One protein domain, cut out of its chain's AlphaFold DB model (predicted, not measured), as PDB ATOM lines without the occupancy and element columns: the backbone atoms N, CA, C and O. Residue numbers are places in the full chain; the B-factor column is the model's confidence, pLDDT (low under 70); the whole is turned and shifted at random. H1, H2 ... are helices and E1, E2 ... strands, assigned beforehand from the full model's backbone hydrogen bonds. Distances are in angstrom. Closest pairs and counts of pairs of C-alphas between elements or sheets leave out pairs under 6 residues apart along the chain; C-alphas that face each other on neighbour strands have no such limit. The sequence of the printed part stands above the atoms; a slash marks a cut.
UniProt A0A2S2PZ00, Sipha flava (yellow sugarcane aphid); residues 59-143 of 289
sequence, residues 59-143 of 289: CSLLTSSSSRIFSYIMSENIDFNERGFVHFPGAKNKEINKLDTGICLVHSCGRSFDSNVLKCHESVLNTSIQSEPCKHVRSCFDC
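AT A GLANCE: This is residues 59 to 143 of the 289 residues of a protein of Sipha flava (yellow sugarcane aphid) (UniProt A0A2S2PZ00). What is the main picture? With little regular structure, this is a small sheet, E1 E2 E3, with short helix H2 slantwise over one face, while residues 114 to 132, including H1, stick out. How is it built? The 85 printed residues, 29 in named elements, run E1 E2 E3 H1 H2, mixed in class; the strands make an antiparallel meander, each beside the one before. It is compact, radius of gyration of the C-alphas 13.3 A, spanning 40 by 29 by 22 A.

HOW THE PARTS SIT: How do the strands pair? E1, residues 67 to 73, and E2, residues 83 to 89, form an antiparallel hairpin, N 70 and O 86 within hydrogen-bond range at 2.8 A. E2 and E3, residues 103 to 106, form another, with N 103 and O 87 at 2.8 A. Where are the helices? H2, residues 135 to 141, is on the sheet, height 8.8 A, only just over E2 alone, as 2 of its C-alphas fall on E1; its closest C-alphas to E3 are Val 137 and Cys 104, 6.3 A. In H2, 1 of 3 O i to N i+4 and 3 of 4 O i to N i+3 pairs are within range; H1, residues 123 to 126, is not on the sheet and too short for an i+4 pair.

IN THESE COORDINATES: Where does E1 begin? C-alpha 67 is at (100.860, 108.068, 137.375); E1 measures 19.7 A, E2 19.6 A, E3 9.4 A. Where does H2 end? C-alpha 141 is at (94.753, 107.757, 150.692); H2 measures 10.4 A, H1 6.4 A.

THE WHOLE: How far across? The farthest C-alphas, Ile 78 and Asn 126, are 40.5 A apart; the printed part has no cut, and links E2 to E3 and E3 to H1 are long. Where is confidence low? Residues 64 to 66, 75 to 78, 91 to 94 and 110 to 131 have pLDDT under 70.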
ATOM      1  N   CYS A  59      94.355 117.410 146.924       91.38
ATOM      2  CA  CYS A  59      93.494 117.274 145.753       91.38
ATOM      3  C   CYS A  59      94.187 116.453 144.663       91.38
ATOM      4  O   CYS A  59      95.328 116.746 144.296       91.38
ATOM      5  N   SER A  60      93.521 115.421 144.136       91.44
ATOM      6  CA  SER A  60      94.060 114.613 143.033       91.44
ATOM      7  C   SER A  60      94.105 115.444 141.754       91.44
ATOM      8  O   SER A  60      93.095 116.007 141.340       91.44
ATOM      9  N   LEU A  61      95.244 115.483 141.069       91.38
ATOM     10  CA  LEU A  61      95.349 116.124 139.762       91.38
ATOM     11  C   LEU A  61      94.819 115.203 138.661       91.38
ATOM     12  O   LEU A  61      94.967 113.981 138.723       91.38
ATOM     13  N   LEU A  62      94.256 115.804 137.617       88.12
ATOM     14  CA  LEU A  62      94.008 115.136 136.344       88.12
ATOM     15  C   LEU A  62      95.345 114.994 135.604       88.12
ATOM     16  O   LEU A  62      95.874 115.966 135.062       88.12
ATOM     17  N   THR A  63      95.904 113.788 135.608       82.19
ATOM     18  CA  THR A  63      97.174 113.428 134.959       82.19
ATOM     19  C   THR A  63      96.951 112.393 133.853       82.19
ATOM     20  O   THR A  63      95.859 111.854 133.684       82.19
ATOM     21  N   SER A  64      97.987 112.109 133.058       69.44
ATOM     22  CA  SER A  64      97.970 110.965 132.137       69.44
ATOM     23  C   SER A  64      97.977 109.637 132.907       69.44
ATOM     24  O   SER A  64      98.551 109.557 133.987       69.44
ATOM     25  N   SER A  65      97.420 108.586 132.304       65.25
ATOM     26  CA  SER A  65      97.070 107.284 132.907       65.25
ATOM     27  C   SER A  65      98.183 106.468 133.593       65.25
ATOM     28  O   SER A  65      97.887 105.420 134.167       65.25
ATOM     29  N   SER A  66      99.449 106.888 133.529       68.25
ATOM     30  CA  SER A  66     100.594 106.132 134.058       68.25
ATOM     31  C   SER A  66     101.043 106.539 135.465       68.25
ATOM     32  O   SER A  66     101.863 105.835 136.058       68.25
ATOM     33  N   SER A  67     100.534 107.645 136.013       78.25
ATOM     34  CA  SER A  67     100.860 108.068 137.375       78.25
ATOM     35  C   SER A  67      99.769 108.921 138.003       78.25
ATOM     36  O   SER A  67      99.032 109.624 137.307       78.25
ATOM     37  N   ARG A  68      99.691 108.889 139.337       87.69
ATOM     38  CA  ARG A  68      98.795 109.758 140.108       87.69
ATOM     39  C   ARG A  68      99.596 110.807 140.849       87.69
ATOM     40  O   ARG A  68     100.571 110.491 141.524       87.69
ATOM     41  N   ILE A  69      99.174 112.056 140.712       92.00
ATOM     42  CA  ILE A  69      99.785 113.190 141.396       92.00
ATOM     43  C   ILE A  69      98.701 113.869 142.216       92.00
ATOM     44  O   ILE A  69      97.611 114.128 141.710       92.00
ATOM     45  N   PHE A  70      99.012 114.168 143.466       93.00
ATOM     46  CA  PHE A  70      98.165 114.929 144.364       93.00
ATOM     47  C   PHE A  70      98.835 116.265 144.657       93.00
ATOM     48  O   PHE A  70     100.031 116.323 144.936       93.00
ATOM     49  N   SER A  71      98.063 117.341 144.578       93.88
ATOM     50  CA  SER A  71      98.432 118.641 145.122       93.88
ATOM     51  C   SER A  71      98.257 118.599 146.632       93.88
ATOM     52  O   SER A  71      97.164 118.263 147.072       93.88
ATOM     53  N   TYR A  72      99.286 118.981 147.387       92.00
ATOM     54  CA  TYR A  72      99.216 119.213 148.826       92.00
ATOM     55  C   TYR A  72      99.458 120.698 149.134       92.00
ATOM     56  O   TYR A  72     100.444 121.270 148.662       92.00
ATOM     57  N   ILE A  73      98.615 121.322 149.953       87.75
ATOM     58  CA  ILE A  73      98.824 122.680 150.461       87.75
ATOM     59  C   ILE A  73      98.111 122.904 151.797       87.75
ATOM     60  O   ILE A  73      96.898 122.752 151.905       87.75
ATOM     61  N   MET A  74      98.864 123.329 152.809       83.19
ATOM     62  CA  MET A  74      98.310 123.817 154.071       83.19
ATOM     63  C   MET A  74      97.839 125.263 153.880       83.19
ATOM     64  O   MET A  74      98.632 126.201 153.970       83.19
ATOM     65  N   SER A  75      96.555 125.451 153.580       68.69
ATOM     66  CA  SER A  75      95.990 126.773 153.266       68.69
ATOM     67  C   SER A  75      95.864 127.708 154.472       68.69
ATOM     68  O   SER A  75      95.661 128.902 154.282       68.69
ATOM     69  N   GLU A  76      95.969 127.186 155.697       68.38
ATOM     70  CA  GLU A  76      95.942 127.987 156.930       68.38
ATOM     71  C   GLU A  76      97.250 128.760 157.160       68.38
ATOM     72  O   GLU A  76      97.274 129.750 157.890       68.38
ATOM     73  N   ASN A  77      98.342 128.348 156.508       68.44
ATOM     74  CA  ASN A  77      99.625 129.029 156.603       68.44
ATOM     75  C   ASN A  77      99.714 130.150 155.558       68.44
ATOM     76  O   ASN A  77      99.762 129.878 154.359       68.44
ATOM     77  N   ILE A  78      99.804 131.401 156.022       66.69
ATOM     78  CA  ILE A  78      99.895 132.616 155.192       66.69
ATOM     79  C   ILE A  78     101.065 132.552 154.197       66.69
ATOM     80  O   ILE A  78     100.957 133.045 153.073       66.69
ATOM     81  N   ASP A  79     102.169 131.910 154.577       70.50
ATOM     82  CA  ASP A  79     103.357 131.815 153.729       70.50
ATOM     83  C   ASP A  79     103.284 130.659 152.730       70.50
ATOM     84  O   ASP A  79     104.059 130.619 151.771       70.50
ATOM     85  N   PHE A  80     102.348 129.723 152.929       79.06
ATOM     86  CA  PHE A  80     102.192 128.503 152.136       79.06
ATOM     87  C   PHE A  80     103.504 127.705 152.002       79.06
ATOM     88  O   PHE A  80     103.787 127.091 150.969       79.06
ATOM     89  N   ASN A  81     104.338 127.724 153.045       76.94
ATOM     90  CA  ASN A  81     105.608 126.991 153.080       76.94
ATOM     91  C   ASN A  81     105.398 125.472 153.139       76.94
ATOM     92  O   ASN A  81     106.212 124.703 152.630       76.94
ATOM     93  N   GLU A  82     104.267 125.036 153.691       84.12
ATOM     94  CA  GLU A  82     103.838 123.643 153.671       84.12
ATOM     95  C   GLU A  82     102.950 123.373 152.444       84.12
ATOM     96  O   GLU A  82     101.724 123.282 152.511       84.12
ATOM     97  N   ARG A  83     103.603 123.278 151.282       88.62
ATOM     98  CA  ARG A  83     102.984 122.957 149.988       88.62
ATOM     99  C   ARG A  83     103.869 122.025 149.167       88.62
ATOM    100  O   ARG A  83     105.085 121.965 149.363       88.62
ATOM    101  N   GLY A  84     103.269 121.368 148.188       90.88
ATOM    102  CA  GLY A  84     103.980 120.616 147.165       90.88
ATOM    103  C   GLY A  84     103.111 119.518 146.589       90.88
ATOM    104  O   GLY A  84     101.889 119.649 146.512       90.88
ATOM    105  N   PHE A  85     103.741 118.435 146.164       93.06
ATOM    106  CA  PHE A  85     103.033 117.358 145.489       93.06
ATOM    107  C   PHE A  85     103.376 116.006 146.092       93.06
ATOM    108  O   PHE A  85     104.469 115.804 146.617       93.06
ATOM    109  N   VAL A  86     102.448 115.067 145.971       91.88
ATOM    110  CA  VAL A  86     102.689 113.655 146.265       91.88
ATOM    111  C   VAL A  86     102.464 112.860 144.989       91.88
ATOM    112  O   VAL A  86     101.432 113.009 144.335       91.88
ATOM    113  N   HIS A  87     103.437 112.041 144.609       91.44
ATOM    114  CA  HIS A  87     103.427 111.277 143.367       91.44
ATOM    115  C   HIS A  87     103.424 109.775 143.650       91.44
ATOM    116  O   HIS A  87     104.291 109.273 144.352       91.44
ATOM    117  N   PHE A  88     102.475 109.056 143.061       89.25
ATOM    118  CA  PHE A  88     102.403 107.599 143.096       89.25
ATOM    119  C   PHE A  88     102.736 107.054 141.698       89.25
ATOM    120  O   PHE A  88     101.868 107.076 140.808       89.25
ATOM    121  N   PRO A  89     103.989 106.616 141.461       83.12
ATOM    122  CA  PRO A  89     104.373 106.013 140.191       83.12
ATOM    123  C   PRO A  89     103.671 104.660 140.015       83.12
ATOM    124  O   PRO A  89     103.538 103.892 140.961       83.12
ATOM    125  N   GLY A  90     103.206 104.348 138.804       71.00
ATOM    126  CA  GLY A  90     102.652 103.022 138.494       71.00
ATOM    127  C   GLY A  90     101.217 102.764 138.971       71.00
ATOM    128  O   GLY A  90     100.642 101.738 138.603       71.00
ATOM    129  N   ALA A  91     100.592 103.699 139.693       66.56
ATOM    130  CA  ALA A  91      99.169 103.647 140.029       66.56
ATOM    131  C   ALA A  91      98.303 103.864 138.767       66.56
ATOM    132  O   ALA A  91      97.939 104.987 138.412       66.56
ATOM    133  N   LYS A  92      97.997 102.778 138.044       58.75
ATOM    134  CA  LYS A  92      97.170 102.786 136.822       58.75
ATOM    135  C   LYS A  92      95.685 102.882 137.167       58.75
ATOM    136  O   LYS A  92      95.109 101.837 137.430       58.75
ATOM    137  N   ASN A  93      95.060 104.066 137.117       55.09
ATOM    138  CA  ASN A  93      93.600 104.346 137.215       55.09
ATOM    139  C   ASN A  93      92.772 103.668 138.338       55.09
ATOM    140  O   ASN A  93      91.619 104.038 138.538       55.09
ATOM    141  N   LYS A  94      93.332 102.720 139.083       58.50
ATOM    142  CA  LYS A  94      92.814 102.128 140.301       58.50
ATOM    143  C   LYS A  94      93.143 103.090 141.434       58.50
ATOM    144  O   LYS A  94      94.124 103.837 141.379       58.50
ATOM    145  N   GLU A  95      92.239 103.145 142.391       70.38
ATOM    146  CA  GLU A  95      92.390 103.910 143.621       70.38
ATOM    147  C   GLU A  95      93.750 103.610 144.260       70.38
ATOM    148  O   GLU A  95      94.229 102.474 144.187       70.38
ATOM    149  N   ILE A  96      94.387 104.633 144.839       82.56
ATOM    150  CA  ILE A  96      95.586 104.390 145.641       82.56
ATOM    151  C   ILE A  96      95.170 103.728 146.945       82.56
ATOM    152  O   ILE A  96      94.152 104.080 147.537       82.56
ATOM    153  N   ASN A  97      95.959 102.772 147.396       82.56
ATOM    154  CA  ASN A  97      95.738 102.049 148.635       82.56
ATOM    155  C   ASN A  97      96.976 102.164 149.531       82.56
ATOM    156  O   ASN A  97      98.046 102.574 149.092       82.56
ATOM    157  N   LYS A  98      96.842 101.772 150.799       82.25
ATOM    158  CA  LYS A  98      97.906 101.920 151.807       82.25
ATOM    159  C   LYS A  98      99.180 101.105 151.518       82.25
ATOM    160  O   LYS A  98     100.184 101.341 152.180       82.25
ATOM    161  N   LEU A  99      99.143 100.161 150.573       80.38
ATOM    162  CA  LEU A  99     100.315  99.403 150.122       80.38
ATOM    163  C   LEU A  99     101.092 100.147 149.024       80.38
ATOM    164  O   LEU A  99     102.244  99.808 148.760       80.38
ATOM    165  N   ASP A 100     100.489 101.155 148.385       83.38
ATOM    166  CA  ASP A 100     101.154 101.931 147.346       83.38
ATOM    167  C   ASP A 100     102.224 102.848 147.947       83.38
ATOM    168  O   ASP A 100     102.008 103.572 148.924       83.38
ATOM    169  N   THR A 101     103.395 102.861 147.312       83.75
ATOM    170  CA  THR A 101     104.514 103.706 147.735       83.75
ATOM    171  C   THR A 101     104.412 105.085 147.087       83.75
ATOM    172  O   THR A 101     104.607 105.239 145.880       83.75
ATOM    173  N   GLY A 102     104.101 106.095 147.898       86.69
ATOM    174  CA  GLY A 102     104.044 107.495 147.482       86.69
ATOM    175  C   GLY A 102     105.373 108.228 147.673       86.69
ATOM    176  O   GLY A 102     106.060 108.062 148.679       86.69
ATOM    177  N   ILE A 103     105.707 109.092 146.722       88.50
ATOM    178  CA  ILE A 103     106.855 110.001 146.748       88.50
ATOM    179  C   ILE A 103     106.361 111.368 147.224       88.50
ATOM    180  O   ILE A 103     105.554 112.004 146.545       88.50
ATOM    181  N   CYS A 104     106.847 111.833 148.375       89.62
ATOM    182  CA  CYS A 104     106.502 113.146 148.915       89.62
ATOM    183  C   CYS A 104     107.483 114.219 148.431       89.62
ATOM    184  O   CYS A 104     108.673 114.146 148.716       89.62
ATOM    185  N   LEU A 105     106.963 115.243 147.755       88.81
ATOM    186  CA  LEU A 105     107.699 116.407 147.255       88.81
ATOM    187  C   LEU A 105     107.146 117.704 147.870       88.81
ATOM    188  O   LEU A 105     107.080 118.747 147.221       88.81
ATOM    189  N   VAL A 106     106.677 117.622 149.118       86.88
ATOM    190  CA  VAL A 106     106.282 118.783 149.926       86.88
ATOM    191  C   VAL A 106     107.533 119.399 150.538       86.88
ATOM    192  O   VAL A 106     108.303 118.697 151.189       86.88
ATOM    193  N   HIS A 107     107.738 120.703 150.346       78.56
ATOM    194  CA  HIS A 107     108.999 121.369 150.695       78.56
ATOM    195  C   HIS A 107     109.338 121.290 152.194       78.56
ATOM    196  O   HIS A 107     110.490 121.090 152.559       78.56
ATOM    197  N   SER A 108     108.326 121.379 153.061       80.50
ATOM    198  CA  SER A 108     108.476 121.254 154.517       80.50
ATOM    199  C   SER A 108     108.614 119.809 155.012       80.50
ATOM    200  O   SER A 108     108.760 119.576 156.213       80.50
ATOM    201  N   CYS A 109     108.533 118.810 154.128       82.62
ATOM    202  CA  CYS A 109     108.664 117.418 154.525       82.62
ATOM    203  C   CYS A 109     110.142 117.091 154.774       82.62
ATOM    204  O   CYS A 109     110.882 116.778 153.847       82.62
ATOM    205  N   GLY A 110     110.545 117.085 156.050       62.09
ATOM    206  CA  GLY A 110     111.899 116.748 156.516       62.09
ATOM    207  C   GLY A 110     112.380 115.317 156.222       62.09
ATOM    208  O   GLY A 110     113.455 114.935 156.661       62.09
ATOM    209  N   ARG A 111     111.617 114.522 155.460       62.09
ATOM    210  CA  ARG A 111     112.114 113.309 154.782       62.09
ATOM    211  C   ARG A 111     112.703 113.676 153.419       62.09
ATOM    212  O   ARG A 111     112.343 113.075 152.409       62.09
ATOM    213  N   SER A 112     113.503 114.741 153.406       47.50
ATOM    214  CA  SER A 112     114.057 115.366 152.214       47.50
ATOM    215  C   SER A 112     114.698 114.314 151.321       47.50
ATOM    216  O   SER A 112     115.627 113.623 151.730       47.50
ATOM    217  N   PHE A 113     114.183 114.207 150.099       48.75
ATOM    218  CA  PHE A 113     114.902 113.584 149.003       48.75
ATOM    219  C   PHE A 113     116.251 114.295 148.871       48.75
ATOM    220  O   PHE A 113     116.284 115.497 148.599       48.75
ATOM    221  N   ASP A 114     117.348 113.563 149.061       42.25
ATOM    222  CA  ASP A 114     118.658 114.003 148.593       42.25
ATOM    223  C   ASP A 114     118.552 114.354 147.101       42.25
ATOM    224  O   ASP A 114     117.924 113.629 146.326       42.25
ATOM    225  N   SER A 115     119.171 115.472 146.709       40.84
ATOM    226  CA  SER A 115     119.121 116.149 145.396       40.84
ATOM    227  C   SER A 115     119.490 115.315 144.151       40.84
ATOM    228  O   SER A 115     119.650 115.865 143.063       40.84
ATOM    229  N   ASN A 116     119.586 113.990 144.240       39.97
ATOM    230  CA  ASN A 116     119.773 113.091 143.102       39.97
ATOM    231  C   ASN A 116     118.418 112.612 142.559       39.97
ATOM    232  O   ASN A 116     118.020 111.456 142.693       39.97
ATOM    233  N   VAL A 117     117.743 113.557 141.901       46.56
ATOM    234  CA  VAL A 117     116.337 113.605 141.452       46.56
ATOM    235  C   VAL A 117     115.769 112.360 140.738       46.56
ATOM    236  O   VAL A 117     114.555 112.266 140.616       46.56
ATOM    237  N   LEU A 118     116.553 111.367 140.302       45.50
ATOM    238  CA  LEU A 118     116.022 110.216 139.541       45.50
ATOM    239  C   LEU A 118     116.702 108.856 139.802       45.50
ATOM    240  O   LEU A 118     116.315 107.877 139.171       45.50
ATOM    241  N   LYS A 119     117.680 108.743 140.716       38.00
ATOM    242  CA  LYS A 119     118.432 107.478 140.909       38.00
ATOM    243  C   LYS A 119     117.916 106.576 142.035       38.00
ATOM    244  O   LYS A 119     118.237 105.394 142.059       38.00
ATOM    245  N   CYS A 120     117.078 107.079 142.937       39.28
ATOM    246  CA  CYS A 120     116.651 106.300 144.105       39.28
ATOM    247  C   CYS A 120     115.509 105.307 143.830       39.28
ATOM    248  O   CYS A 120     115.083 104.623 144.750       39.28
ATOM    249  N   HIS A 121     115.017 105.186 142.591       42.69
ATOM    250  CA  HIS A 121     114.031 104.155 142.242       42.69
ATOM    251  C   HIS A 121     114.641 102.789 141.887       42.69
ATOM    252  O   HIS A 121     113.881 101.840 141.723       42.69
ATOM    253  N   GLU A 122     115.972 102.650 141.847       39.81
ATOM    254  CA  GLU A 122     116.629 101.334 141.749       39.81
ATOM    255  C   GLU A 122     117.104 100.781 143.103       39.81
ATOM    256  O   GLU A 122     117.220  99.569 143.259       39.81
ATOM    257  N   SER A 123     117.334 101.622 144.119       37.25
ATOM    258  CA  SER A 123     117.974 101.191 145.373       37.25
ATOM    259  C   SER A 123     117.024 100.810 146.518       37.25
ATOM    260  O   SER A 123     117.491 100.341 147.555       37.25
ATOM    261  N   VAL A 124     115.698 100.919 146.352       43.00
ATOM    262  CA  VAL A 124     114.724 100.542 147.409       43.00
ATOM    263  C   VAL A 124     114.635  99.021 147.626       43.00
ATOM    264  O   VAL A 124     113.963  98.561 148.542       43.00
ATOM    265  N   LEU A 125     115.359  98.207 146.854       42.38
ATOM    266  CA  LEU A 125     115.394  96.762 147.078       42.38
ATOM    267  C   LEU A 125     116.185  96.331 148.329       42.38
ATOM    268  O   LEU A 125     116.049  95.179 148.719       42.38
ATOM    269  N   ASN A 126     116.955  97.209 148.991       38.03
ATOM    270  CA  ASN A 126     117.919  96.770 150.015       38.03
ATOM    271  C   ASN A 126     117.941  97.558 151.336       38.03
ATOM    272  O   ASN A 126     119.008  97.765 151.917       38.03
ATOM    273  N   THR A 127     116.795  97.947 151.903       36.28
ATOM    274  CA  THR A 127     116.765  98.177 153.363       36.28
ATOM    275  C   THR A 127     115.400  97.880 153.970       36.28
ATOM    276  O   THR A 127     114.418  98.595 153.794       36.28
ATOM    277  N   SER A 128     115.369  96.785 154.717       42.69
ATOM    278  CA  SER A 128     114.280  96.270 155.533       42.69
ATOM    279  C   SER A 128     113.961  97.169 156.736       42.69
ATOM    280  O   SER A 128     114.236  96.796 157.874       42.69
ATOM    281  N   ILE A 129     113.363  98.340 156.513       44.97
ATOM    282  CA  ILE A 129     112.602  99.062 157.544       44.97
ATOM    283  C   ILE A 129     111.385  99.670 156.850       44.97
ATOM    284  O   ILE A 129     111.510 100.637 156.101       44.97
ATOM    285  N   GLN A 130     110.197  99.102 157.082       46.81
ATOM    286  CA  GLN A 130     108.934  99.728 156.688       46.81
ATOM    287  C   GLN A 130     108.753 101.014 157.504       46.81
ATOM    288  O   GLN A 130     108.132 101.019 158.563       46.81
ATOM    289  N   SER A 131     109.350 102.119 157.052       61.25
ATOM    290  CA  SER A 131     109.077 103.420 157.643       61.25
ATOM    291  C   SER A 131     107.661 103.819 157.234       61.25
ATOM    292  O   SER A 131     107.400 104.051 156.053       61.25
ATOM    293  N   GLU A 132     106.760 103.898 158.205       74.56
ATOM    294  CA  GLU A 132     105.406 104.432 158.045       74.56
ATOM    295  C   GLU A 132     105.374 105.674 157.126       74.56
ATOM    296  O   GLU A 132     106.234 106.551 157.293       74.56
ATOM    297  N   PRO A 133     104.421 105.804 156.177       83.25
ATOM    298  CA  PRO A 133     104.357 106.943 155.258       83.25
ATOM    299  C   PRO A 133     104.244 108.279 156.006       83.25
ATOM    300  O   PRO A 133     103.658 108.359 157.087       83.25
ATOM    301  N   CYS A 134     104.799 109.357 155.437       86.81
ATOM    302  CA  CYS A 134     104.659 110.686 156.037       86.81
ATOM    303  C   CYS A 134     103.190 111.148 156.021       86.81
ATOM    304  O   CYS A 134     102.366 110.626 155.264       86.81
ATOM    305  N   LYS A 135     102.861 112.168 156.827       86.62
ATOM    306  CA  LYS A 135     101.494 112.715 156.902       86.62
ATOM    307  C   LYS A 135     100.939 113.142 155.534       86.62
ATOM    308  O   LYS A 135      99.765 112.916 155.276       86.62
ATOM    309  N   HIS A 136     101.791 113.665 154.645       89.19
ATOM    310  CA  HIS A 136     101.409 114.114 153.299       89.19
ATOM    311  C   HIS A 136     101.032 112.952 152.373       89.19
ATOM    312  O   HIS A 136     100.091 113.053 151.595       89.19
ATOM    313  N   VAL A 137     101.751 111.828 152.459       89.62
ATOM    314  CA  VAL A 137     101.407 110.607 151.711       89.62
ATOM    315  C   VAL A 137     100.138 109.988 152.288       89.62
ATOM    316  O   VAL A 137      99.243 109.620 151.531       89.62
ATOM    317  N   ARG A 138     100.023 109.934 153.622       89.00
ATOM    318  CA  ARG A 138      98.840 109.396 154.304       89.00
ATOM    319  C   ARG A 138      97.560 110.127 153.906       89.00
ATOM    320  O   ARG A 138      96.576 109.470 153.589       89.00
ATOM    321  N   SER A 139      97.591 111.458 153.857       88.44
ATOM    322  CA  SER A 139      96.422 112.266 153.496       88.44
ATOM    323  C   SER A 139      95.954 112.067 152.048       88.44
ATOM    324  O   SER A 139      94.809 112.380 151.727       88.44
ATOM    325  N   CYS A 140      96.789 111.498 151.171       89.44
ATOM    326  CA  CYS A 140      96.376 111.150 149.814       89.44
ATOM    327  C   CYS A 140      95.436 109.939 149.777       89.44
ATOM    328  O   CYS A 140      94.549 109.909 148.928       89.44
ATOM    329  N   PHE A 141      95.586 108.969 150.687       87.06
ATOM    330  CA  PHE A 141      94.753 107.757 150.692       87.06
ATOM    331  C   PHE A 141      93.272 108.053 150.953       87.06
ATOM    332  O   PHE A 141      92.409 107.363 150.420       87.06
ATOM    333  N   ASP A 142      92.982 109.112 151.710       84.62
ATOM    334  CA  ASP A 142      91.617 109.545 152.031       84.62
ATOM    335  C   ASP A 142      91.109 110.661 151.090       84.62
ATOM    336  O   ASP A 142      90.005 111.197 151.258       84.62
ATOM    337  N   CYS A 143      91.907 111.038 150.083       85.62
ATOM    338  CA  CYS A 143      91.572 112.108 149.153       85.62
ATOM    339  C   CYS A 143      90.428 111.691 148.217       85.62
ATOM    340  O   CYS A 143      90.546 110.772 147.410       85.62
TER     341      CYS A 143